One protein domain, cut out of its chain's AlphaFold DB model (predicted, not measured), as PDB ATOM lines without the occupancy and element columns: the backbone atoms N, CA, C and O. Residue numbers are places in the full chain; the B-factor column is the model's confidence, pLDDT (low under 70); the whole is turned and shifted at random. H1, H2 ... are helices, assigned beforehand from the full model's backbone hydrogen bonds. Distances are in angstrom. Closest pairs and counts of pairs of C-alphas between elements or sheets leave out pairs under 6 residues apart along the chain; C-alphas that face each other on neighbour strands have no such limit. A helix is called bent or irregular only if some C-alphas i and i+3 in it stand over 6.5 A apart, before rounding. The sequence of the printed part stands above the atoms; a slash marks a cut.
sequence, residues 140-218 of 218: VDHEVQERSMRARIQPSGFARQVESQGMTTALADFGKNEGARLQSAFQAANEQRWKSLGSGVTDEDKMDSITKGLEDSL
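This is residues 140 to 218 of the 218 residues of an uncharacterized protein of Exophiala mesophila (UniProt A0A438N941). One long helix, H3, makes the longest axis of an open, four-helix frame: at its first end H2 meets it in a corner and H1 runs on beyond H2 as a free arm, so that H1 and H2 together make one arm of a wide V and H3 the other. At the far end of H3 the chain turns through a tight link into H4, whose residues 207 to 215 stick out to the side together with the last residues, 216 to 218. The space between the arms is empty and contacts between helices are few, with H2 and H3 the one pair that touches. The printed part has 79 residues with four named helices, H1, H2, H3 and H4 in that order along the chain, and no named strand; the class is all helix. The whole is extended, with a radius of gyration of the C-alphas of 18.2 A, and elongated, with spans of 51 by 33 by 28 A.

H3, residues 167 to 197, is the longest helix. H2, residues 155 to 165, touches H3, with 7 pairs of C-alphas within 8 A. Their closest C-alphas are those of Val 162 and Ala 170, 5.4 A apart, and H3 touches H2 with residues 167 to 174 alone. The two run opposite ways at a steep tilt of 47 degrees, and their centres are 21.0 A apart. At the other end of H3, H4, residues 203 to 215, is close but not clearly touching, with 1 pair of C-alphas within 8 A. The closest C-alphas of H3 and H4 are those of Trp 194 and Lys 206, 7.6 A apart. H3 and H4 run opposite ways at a steep tilt of 68 degrees, only just short of about perpendicular, and their centres are 20.7 A apart. H1, residues 140 to 152, touches no helix: it is apart from H2, from H3 and from H4. H2 and H4 are apart too. In H1, H3 and H4 every pair of O i and N i+4 is within hydrogen-bond range; in H2 this holds for 6 of 7 pairs.

H3 has 31 residues and measures 44.5 A from its first to its last C-alpha, from C-alpha 167 at (168.034, 173.749, 169.275) to C-alpha 197 at (149.590, 135.568, 155.646). H2 has 11 residues, Pro 155 to Gln 165, and measures 15.4 A. H1 has 13 residues, Val 140 to Arg 152, measures 17.9 A, and begins with C-alpha 140 at (171.468, 138.401, 173.786). H4 has 13 residues, Asp 203 to Glu 215, measures 18.7 A, and ends with C-alpha 215 at (138.631, 145.928, 169.495). No helix is bent or irregular.

The two C-alphas farthest apart are those of Glu 163 and Gly 200, at 51.4 A, while the C-alphas of Val 140 and Leu 218, the first and last printed, are 32.9 A apart. Residue 218 is the chain's last residue. Residues 140 to 157, of which 140 to 152 belong to H1 and 155 to 157 to H2, stand free, as do residues 175 to 189 of H3 and residues 207 to 218, of which 207 to 215 belong to H4. The printed part has no cut. The links H1 to H2, H2 to H3 and H3 to H4 are tight, with 2, 1 and 5 residues, and no link is long. The mean pLDDT of the printed part is 73.7. The model's confidence is low, under 70, in 21 residues: 140 to 157, 199, and 217 to 218. H1 has a mean pLDDT of 58, H2 of 73, H3 of 79 and H4 of 80.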
ATOM      1  N   VAL A 140     170.491 137.957 174.792       59.22
ATOM      2  CA  VAL A 140     171.468 138.401 173.786       59.22
ATOM      3  C   VAL A 140     170.784 139.244 172.710       59.22
ATOM      4  O   VAL A 140     171.324 140.276 172.304       59.22
ATOM      5  N   ASP A 141     169.591 138.848 172.266       59.78
ATOM      6  CA  ASP A 141     168.820 139.602 171.277       59.78
ATOM      7  C   ASP A 141     168.335 140.944 171.848       59.78
ATOM      8  O   ASP A 141     168.455 141.973 171.174       59.78
ATOM      9  N   HIS A 142     167.906 140.975 173.113       59.66
ATOM     10  CA  HIS A 142     167.553 142.205 173.822       59.66
ATOM     11  C   HIS A 142     168.753 143.145 173.998       59.66
ATOM     12  O   HIS A 142     168.640 144.338 173.707       59.66
ATOM     13  N   GLU A 143     169.926 142.643 174.390       60.28
ATOM     14  CA  GLU A 143     171.122 143.475 174.571       60.28
ATOM     15  C   GLU A 143     171.661 144.008 173.226       60.28
ATOM     16  O   GLU A 143     172.117 145.155 173.122       60.28
ATOM     17  N   VAL A 144     171.561 143.210 172.157       60.47
ATOM     18  CA  VAL A 144     171.894 143.630 170.785       60.47
ATOM     19  C   VAL A 144     170.896 144.667 170.273       60.47
ATOM     20  O   VAL A 144     171.305 145.652 169.647       60.47
ATOM     21  N   GLN A 145     169.605 144.498 170.554       56.75
ATOM     22  CA  GLN A 145     168.562 145.445 170.179       56.75
ATOM     23  C   GLN A 145     168.694 146.760 170.957       56.75
ATOM     24  O   GLN A 145     168.624 147.829 170.349       56.75
ATOM     25  N   GLU A 146     169.001 146.714 172.254       58.84
ATOM     26  CA  GLU A 146     169.305 147.898 173.059       58.84
ATOM     27  C   GLU A 146     170.565 148.617 172.573       58.84
ATOM     28  O   GLU A 146     170.550 149.836 172.387       58.84
ATOM     29  N   ARG A 147     171.659 147.894 172.300       60.19
ATOM     30  CA  ARG A 147     172.869 148.499 171.718       60.19
ATOM     31  C   ARG A 147     172.608 149.089 170.337       60.19
ATOM     32  O   ARG A 147     173.144 150.149 170.030       60.19
ATOM     33  N   SER A 148     171.781 148.444 169.519       58.03
ATOM     34  CA  SER A 148     171.327 148.950 168.218       58.03
ATOM     35  C   SER A 148     170.525 150.247 168.365       58.03
ATOM     36  O   SER A 148     170.793 151.222 167.660       58.03
ATOM     37  N   MET A 149     169.596 150.300 169.319       55.94
ATOM     38  CA  MET A 149     168.797 151.486 169.632       55.94
ATOM     39  C   MET A 149     169.686 152.639 170.121       55.94
ATOM     40  O   MET A 149     169.600 153.749 169.593       55.94
ATOM     41  N   ARG A 150     170.615 152.363 171.045       56.62
ATOM     42  CA  ARG A 150     171.584 153.342 171.568       56.62
ATOM     43  C   ARG A 150     172.587 153.810 170.506       56.62
ATOM     44  O   ARG A 150     172.963 154.973 170.502       56.62
ATOM     45  N   ALA A 151     172.997 152.941 169.580       55.31
ATOM     46  CA  ALA A 151     173.888 153.302 168.472       55.31
ATOM     47  C   ALA A 151     173.178 154.070 167.342       55.31
ATOM     48  O   ALA A 151     173.838 154.777 166.576       55.31
ATOM     49  N   ARG A 152     171.851 153.927 167.213       53.28
ATOM     50  CA  ARG A 152     171.034 154.639 166.216       53.28
ATOM     51  C   ARG A 152     170.803 156.098 166.576       53.28
ATOM     52  O   ARG A 152     170.743 156.928 165.675       53.28
ATOM     53  N   ILE A 153     170.722 156.415 167.864       55.25
ATOM     54  CA  ILE A 153     170.753 157.795 168.338       55.25
ATOM     55  C   ILE A 153     172.228 158.196 168.380       55.25
ATOM     56  O   ILE A 153     172.878 158.062 169.408       55.25
ATOM     57  N   GLN A 154     172.809 158.610 167.249       58.59
ATOM     58  CA  GLN A 154     174.165 159.163 167.259       58.59
ATOM     59  C   GLN A 154     174.121 160.601 167.796       58.59
ATOM     60  O   GLN A 154     173.747 161.512 167.048       58.59
ATOM     61  N   PRO A 155     174.546 160.859 169.050       56.69
ATOM     62  CA  PRO A 155     174.470 162.197 169.638       56.69
ATOM     63  C   PRO A 155     175.343 163.210 168.883       56.69
ATOM     64  O   PRO A 155     175.060 164.405 168.888       56.69
ATOM     65  N   SER A 156     176.374 162.741 168.171       60.44
ATOM     66  CA  SER A 156     177.287 163.590 167.403       60.44
ATOM     67  C   SER A 156     176.628 164.287 166.210       60.44
ATOM     68  O   SER A 156     177.086 165.353 165.807       60.44
ATOM     69  N   GLY A 157     175.584 163.690 165.623       69.19
ATOM     70  CA  GLY A 157     174.851 164.297 164.508       69.19
ATOM     71  C   GLY A 157     173.928 165.408 164.992       69.19
ATOM     72  O   GLY A 157     173.960 166.516 164.463       69.19
ATOM     73  N   PHE A 158     173.179 165.125 166.059       72.06
ATOM     74  CA  PHE A 158     172.239 166.069 166.650       72.06
ATOM     75  C   PHE A 158     172.948 167.278 167.267       72.06
ATOM     76  O   PHE A 158     172.549 168.406 167.004       72.06
ATOM     77  N   ALA A 159     174.054 167.078 167.994       72.88
ATOM     78  CA  ALA A 159     174.826 168.182 168.567       72.88
ATOM     79  C   ALA A 159     175.332 169.168 167.494       72.88
ATOM     80  O   ALA A 159     175.187 170.377 167.649       72.88
ATOM     81  N   ARG A 160     175.828 168.663 166.355       75.50
ATOM     82  CA  ARG A 160     176.208 169.496 165.196       75.50
ATOM     83  C   ARG A 160     175.022 170.211 164.552       75.50
ATOM     84  O   ARG A 160     175.165 171.319 164.038       75.50
ATOM     85  N   GLN A 161     173.859 169.573 164.534       74.50
ATOM     86  CA  GLN A 161     172.646 170.162 163.978       74.50
ATOM     87  C   GLN A 161     172.118 171.292 164.874       74.50
ATOM     88  O   GLN A 161     171.776 172.359 164.374       74.50
ATOM     89  N   VAL A 162     172.168 171.111 166.197       82.19
ATOM     90  CA  VAL A 162     171.858 172.156 167.185       82.19
ATOM     91  C   VAL A 162     172.821 173.337 167.056       82.19
ATOM     92  O   VAL A 162     172.377 174.482 167.059       82.19
ATOM     93  N   GLU A 163     174.119 173.072 166.887       80.19
ATOM     94  CA  GLU A 163     175.147 174.109 166.722       80.19
ATOM     95  C   GLU A 163     174.982 174.917 165.421       80.19
ATOM     96  O   GLU A 163     175.305 176.100 165.386       80.19
ATOM     97  N   SER A 164     174.447 174.312 164.355       79.50
ATOM     98  CA  SER A 164     174.297 174.972 163.046       79.50
ATOM     99  C   SER A 164     172.936 175.632 162.813       79.50
ATOM    100  O   SER A 164     172.870 176.637 162.111       79.50
ATOM    101  N   GLN A 165     171.855 175.074 163.360       83.50
ATOM    102  CA  GLN A 165     170.474 175.479 163.051       83.50
ATOM    103  C   GLN A 165     169.690 175.958 164.282       83.50
ATOM    104  O   GLN A 165     168.550 176.412 164.152       83.50
ATOM    105  N   GLY A 166     170.283 175.864 165.474       83.69
ATOM    106  CA  GLY A 166     169.615 176.136 166.743       83.69
ATOM    107  C   GLY A 166     168.813 174.939 167.262       83.69
ATOM    108  O   GLY A 166     168.378 174.059 166.516       83.69
ATOM    109  N   MET A 167     168.617 174.902 168.582       83.69
ATOM    110  CA  MET A 167     168.034 173.749 169.275       83.69
ATOM    111  C   MET A 167     166.575 173.481 168.890       83.69
ATOM    112  O   MET A 167     166.188 172.327 168.728       83.69
ATOM    113  N   THR A 168     165.780 174.533 168.689       79.31
ATOM    114  CA  THR A 168     164.365 174.440 168.297       79.31
ATOM    115  C   THR A 168     164.189 173.824 166.910       79.31
ATOM    116  O   THR A 168     163.384 172.909 166.739       79.31
ATOM    117  N   THR A 169     164.979 174.268 165.933       80.12
ATOM    118  CA  THR A 169     164.950 173.757 164.555       80.12
ATOM    119  C   THR A 169     165.432 172.310 164.491       80.12
ATOM    120  O   THR A 169     164.768 171.459 163.904       80.12
ATOM    121  N   ALA A 170     166.537 171.996 165.178       79.62
ATOM    122  CA  ALA A 170     167.076 170.640 165.233       79.62
ATOM    123  C   ALA A 170     166.103 169.647 165.894       79.62
ATOM    124  O   ALA A 170     165.975 168.517 165.427       79.62
ATOM    125  N   LEU A 171     165.387 170.058 166.949       79.75
ATOM    126  CA  LEU A 171     164.346 169.245 167.589       79.75
ATOM    127  C   LEU A 171     163.163 168.982 166.652       79.75
ATOM    128  O   LEU A 171     162.703 167.845 166.557       79.75
ATOM    129  N   ALA A 172     162.690 170.009 165.942       77.25
ATOM    130  CA  ALA A 172     161.596 169.862 164.987       77.25
ATOM    131  C   ALA A 172     161.967 168.903 163.845       77.25
ATOM    132  O   ALA A 172     161.178 168.030 163.482       77.25
ATOM    133  N   ASP A 173     163.183 169.020 163.313       78.88
ATOM    134  CA  ASP A 173     163.669 168.155 162.240       78.88
ATOM    135  C   ASP A 173     163.935 166.730 162.723       78.88
ATOM    136  O   ASP A 173     163.615 165.770 162.021       78.88
ATOM    137  N   PHE A 174     164.457 166.560 163.940       77.25
ATOM    138  CA  PHE A 174     164.611 165.242 164.548       77.25
ATOM    139  C   PHE A 174     163.254 164.555 164.745       77.25
ATOM    140  O   PHE A 174     163.101 163.396 164.365       77.25
ATOM    141  N   GLY A 175     162.248 165.278 165.248       77.12
ATOM    142  CA  GLY A 175     160.888 164.764 165.408       77.12
ATOM    143  C   GLY A 175     160.242 164.352 164.082       77.12
ATOM    144  O   GLY A 175     159.656 163.276 163.994       77.12
ATOM    145  N   LYS A 176     160.404 165.154 163.020       80.56
ATOM    146  CA  LYS A 176     159.915 164.811 161.672       80.56
ATOM    147  C   LYS A 176     160.616 163.581 161.101       80.56
ATOM    148  O   LYS A 176     159.957 162.688 160.571       80.56
ATOM    149  N   ASN A 177     161.941 163.525 161.220       80.75
ATOM    150  CA  ASN A 177     162.741 162.425 160.690       80.75
ATOM    151  C   ASN A 177     162.462 161.118 161.432       80.75
ATOM    152  O   ASN A 177     162.314 160.079 160.790       80.75
ATOM    153  N   GLU A 178     162.343 161.153 162.761       77.31
ATOM    154  CA  GLU A 178     161.981 159.960 163.521       77.31
ATOM    155  C   GLU A 178     160.516 159.570 163.340       77.31
ATOM    156  O   GLU A 178     160.228 158.383 163.231       77.31
ATOM    157  N   GLY A 179     159.597 160.528 163.186       74.25
ATOM    158  CA  GLY A 179     158.214 160.240 162.798       74.25
ATOM    159  C   GLY A 179     158.135 159.494 161.461       74.25
ATOM    160  O   GLY A 179     157.538 158.422 161.382       74.25
ATOM    161  N   ALA A 180     158.824 159.994 160.431       77.06
ATOM    162  CA  ALA A 180     158.905 159.335 159.127       77.06
ATOM    163  C   ALA A 180     159.583 157.956 159.209       77.06
ATOM    164  O   ALA A 180     159.160 157.000 158.555       77.06
ATOM    165  N   ARG A 181     160.621 157.821 160.044       80.69
ATOM    166  CA  ARG A 181     161.320 156.548 160.254       80.69
ATOM    167  C   ARG A 181     160.432 155.518 160.945       80.69
ATOM    168  O   ARG A 181     160.427 154.362 160.531       80.69
ATOM    169  N   LEU A 182     159.695 155.918 161.980       74.12
ATOM    170  CA  LEU A 182     158.747 155.059 162.689       74.12
ATOM    171  C   LEU A 182     157.594 154.649 161.774       74.12
ATOM    172  O   LEU A 182     157.259 153.470 161.728       74.12
ATOM    173  N   GLN A 183     157.057 155.578 160.981       78.06
ATOM    174  CA  GLN A 183     156.025 155.279 159.990       78.06
ATOM    175  C   GLN A 183     156.521 154.270 158.946       78.06
ATOM    176  O   GLN A 183     155.836 153.289 158.663       78.06
ATOM    177  N   SER A 184     157.733 154.458 158.420       81.69
ATOM    178  CA  SER A 184     158.349 153.518 157.478       81.69
ATOM    179  C   SER A 184     158.607 152.150 158.116       81.69
ATOM    180  O   SER A 184     158.333 151.121 157.500       81.69
ATOM    181  N   ALA A 185     159.088 152.114 159.361       77.62
ATOM    182  CA  ALA A 185     159.303 150.868 160.091       77.62
ATOM    183  C   ALA A 185     157.984 150.123 160.348       77.62
ATOM    184  O   ALA A 185     157.930 148.906 160.180       77.62
ATOM    185  N   PHE A 186     156.920 150.849 160.694       77.81
ATOM    186  CA  PHE A 186     155.583 150.296 160.889       77.81
ATOM    187  C   PHE A 186     154.998 149.744 159.584       77.81
ATOM    188  O   PHE A 186     154.515 148.615 159.557       77.81
ATOM    189  N   GLN A 187     155.111 150.485 158.478       82.56
ATOM    190  CA  GLN A 187     154.704 150.002 157.155       82.56
ATOM    191  C   GLN A 187     155.483 148.750 156.748       82.56
ATOM    192  O   GLN A 187     154.880 147.769 156.326       82.56
ATOM    193  N   ALA A 188     156.803 148.739 156.947       81.50
ATOM    194  CA  ALA A 188     157.631 147.579 156.644       81.50
ATOM    195  C   ALA A 188     157.237 146.355 157.487       81.50
ATOM    196  O   ALA A 188     157.150 145.251 156.953       81.50
ATOM    197  N   ALA A 189     156.966 146.535 158.782       76.50
ATOM    198  CA  ALA A 189     156.493 145.462 159.654       76.50
ATOM    199  C   ALA A 189     155.121 144.929 159.208       76.50
ATOM    200  O   ALA A 189     154.937 143.716 159.110       76.50
ATOM    201  N   ASN A 190     154.193 145.820 158.850       81.06
ATOM    202  CA  ASN A 190     152.884 145.436 158.327       81.06
ATOM    203  C   ASN A 190     152.989 144.708 156.990       81.06
ATOM    204  O   ASN A 190     152.371 143.667 156.815       81.06
ATOM    205  N   GLU A 191     153.814 145.180 156.059       82.25
ATOM    206  CA  GLU A 191     154.066 144.461 154.813       82.25
ATOM    207  C   GLU A 191     154.614 143.054 155.053       82.25
ATOM    208  O   GLU A 191     154.218 142.123 154.357       82.25
ATOM    209  N   GLN A 192     155.530 142.880 156.011       82.69
ATOM    210  CA  GLN A 192     156.046 141.555 156.368       82.69
ATOM    211  C   GLN A 192     154.949 140.671 156.966       82.69
ATOM    212  O   GLN A 192     154.828 139.507 156.584       82.69
ATOM    213  N   ARG A 193     154.103 141.235 157.834       81.38
ATOM    214  CA  ARG A 193     152.929 140.554 158.391       81.38
ATOM    215  C   ARG A 193     151.986 140.083 157.282       81.38
ATOM    216  O   ARG A 193     151.651 138.904 157.241       81.38
ATOM    217  N   TRP A 194     151.641 140.942 156.327       82.12
ATOM    218  CA  TRP A 194     150.780 140.572 155.199       82.12
ATOM    219  C   TRP A 194     151.429 139.544 154.269       82.12
ATOM    220  O   TRP A 194     150.771 138.600 153.850       82.12
ATOM    221  N   LYS A 195     152.739 139.652 154.015       80.88
ATOM    222  CA  LYS A 195     153.494 138.643 153.249       80.88
ATOM    223  C   LYS A 195     153.479 137.272 153.935       80.88
ATOM    224  O   LYS A 195     153.433 136.261 153.239       80.88
ATOM    225  N   SER A 196     153.487 137.228 155.270       78.19
ATOM    226  CA  SER A 196     153.419 135.974 156.036       78.19
ATOM    227  C   SER A 196     152.042 135.293 155.998       78.19
ATOM    228  O   SER A 196     151.970 134.077 156.139       78.19
ATOM    229  N   LEU A 197     150.972 136.057 155.749       74.69
ATOM    230  CA  LEU A 197     149.590 135.568 155.646       74.69
ATOM    231  C   LEU A 197     149.237 135.026 154.242       74.69
ATOM    232  O   LEU A 197     148.197 134.395 154.074       74.69
ATOM    233  N   GLY A 198     150.119 135.202 153.250       74.69
ATOM    234  CA  GLY A 198     149.974 134.665 151.893       74.69
ATOM    235  C   GLY A 198     149.517 135.698 150.855       74.69
ATOM    236  O   GLY A 198     148.995 136.757 151.179       74.69
ATOM    237  N   SER A 199     149.723 135.400 149.567       68.62
ATOM    238  CA  SER A 199     149.459 136.339 148.457       68.62
ATOM    239  C   SER A 199     147.974 136.581 148.150       68.62
ATOM    240  O   SER A 199     147.674 137.304 147.205       68.62
ATOM    241  N   GLY A 200     147.063 135.938 148.886       75.69
ATOM    242  CA  GLY A 200     145.612 136.046 148.709       75.69
ATOM    243  C   GLY A 200     144.926 137.045 149.642       75.69
ATOM    244  O   GLY A 200     143.720 137.198 149.536       75.69
ATOM    245  N   VAL A 201     145.672 137.699 150.539       77.94
ATOM    246  CA  VAL A 201     145.126 138.677 151.490       77.94
ATOM    247  C   VAL A 201     144.698 139.935 150.737       77.94
ATOM    248  O   VAL A 201     145.554 140.660 150.206       77.94
ATOM    249  N   THR A 202     143.392 140.192 150.693       82.06
ATOM    250  CA  THR A 202     142.837 141.401 150.071       82.06
ATOM    251  C   THR A 202     143.010 142.612 150.982       82.06
ATOM    252  O   THR A 202     143.423 142.496 152.136       82.06
ATOM    253  N   ASP A 203     142.754 143.812 150.464       80.00
ATOM    254  CA  ASP A 203     142.833 145.019 151.289       80.00
ATOM    255  C   ASP A 203     141.727 145.045 152.360       80.00
ATOM    256  O   ASP A 203     141.963 145.545 153.460       80.00
ATOM    257  N   GLU A 204     140.581 144.411 152.099       82.12
ATOM    258  CA  GLU A 204     139.504 144.192 153.069       82.12
ATOM    259  C   GLU A 204     139.962 143.307 154.238       82.12
ATOM    260  O   GLU A 204     139.825 143.708 155.392       82.12
ATOM    261  N   ASP A 205     140.630 142.181 153.964       80.31
ATOM    262  CA  ASP A 205     141.162 141.290 155.010       80.31
ATOM    263  C   ASP A 205     142.173 142.009 155.923       80.31
ATOM    264  O   ASP A 205     142.280 141.739 157.127       80.31
ATOM    265  N   LYS A 206     142.941 142.952 155.356       83.56
ATOM    266  CA  LYS A 206     143.892 143.765 156.126       83.56
ATOM    267  C   LYS A 206     143.166 144.698 157.082       83.56
ATOM    268  O   LYS A 206     143.566 144.807 158.242       83.56
ATOM    269  N   MET A 207     142.126 145.365 156.588       82.75
ATOM    270  CA  MET A 207     141.309 146.290 157.365       82.75
ATOM    271  C   MET A 207     140.548 145.568 158.476       82.75
ATOM    272  O   MET A 207     140.569 146.036 159.616       82.75
ATOM    273  N   ASP A 208     139.981 144.398 158.198       83.69
ATOM    274  CA  ASP A 208     139.288 143.583 159.199       83.69
ATOM    275  C   ASP A 208     140.244 143.133 160.305       83.69
ATOM    276  O   ASP A 208     139.941 143.227 161.496       83.69
ATOM    277  N   SER A 209     141.459 142.719 159.937       80.19
ATOM    278  CA  SER A 209     142.453 142.307 160.923       80.19
ATOM    279  C   SER A 209     142.986 143.465 161.777       80.19
ATOM    280  O   SER A 209     143.332 143.233 162.937       80.19
ATOM    281  N   ILE A 210     143.078 144.684 161.235       81.62
ATOM    282  CA  ILE A 210     143.447 145.876 162.013       81.62
ATOM    283  C   ILE A 210     142.311 146.249 162.969       81.62
ATOM    284  O   ILE A 210     142.566 146.479 164.148       81.62
ATOM    285  N   THR A 211     141.071 146.266 162.474       80.88
ATOM    286  CA  THR A 211     139.877 146.620 163.257       80.88
ATOM    287  C   THR A 211     139.690 145.664 164.430       80.88
ATOM    288  O   THR A 211     139.590 146.107 165.569       80.88
ATOM    289  N   LYS A 212     139.792 144.353 164.185       80.38
ATOM    290  CA  LYS A 212     139.706 143.339 165.241       80.38
ATOM    291  C   LYS A 212     140.802 143.493 166.304       80.38
ATOM    292  O   LYS A 212     140.536 143.371 167.491       80.38
ATOM    293  N   GLY A 213     142.030 143.818 165.893       76.00
ATOM    294  CA  GLY A 213     143.125 144.062 166.838       76.00
ATOM    295  C   GLY A 213     142.918 145.299 167.723       76.00
ATOM    296  O   GLY A 213     143.424 145.335 168.843       76.00
ATOM    297  N   LEU A 214     142.184 146.305 167.236       75.06
ATOM    298  CA  LEU A 214     141.818 147.492 168.014       75.06
ATOM    299  C   LEU A 214     140.688 147.201 169.005       75.06
ATOM    300  O   LEU A 214     140.741 147.695 170.126       75.06
ATOM    301  N   GLU A 215     139.710 146.385 168.612       75.31
ATOM    302  CA  GLU A 215     138.631 145.928 169.495       75.31
ATOM    303  C   GLU A 215     139.156 145.046 170.635       75.31
ATOM    304  O   GLU A 215     138.733 145.214 171.771       75.31
ATOM    305  N   ASP A 216     140.133 144.177 170.359       73.69
ATOM    306  CA  ASP A 216     140.765 143.316 171.371       73.69
ATOM    307  C   ASP A 216     141.685 144.088 172.351       73.69
ATOM    308  O   ASP A 216     142.129 143.528 173.355       73.69
ATOM    309  N   SER A 217     142.016 145.355 172.057       63.81
ATOM    310  CA  SER A 217     142.928 146.195 172.860       63.81
ATOM    311  C   SER A 217     142.216 147.249 173.726       63.81
ATOM    312  O   SER A 217     142.898 148.030 174.399       63.81
ATOM    313  N   LEU A 218     140.880 147.300 173.685       52.50
ATOM    314  CA  LEU A 218     140.013 148.172 174.491       52.50
ATOM    315  C   LEU A 218     139.393 147.399 175.662       52.50
ATOM    316  O   LEU A 218     139.268 148.018 176.743       52.50
TER     317      LEU A 218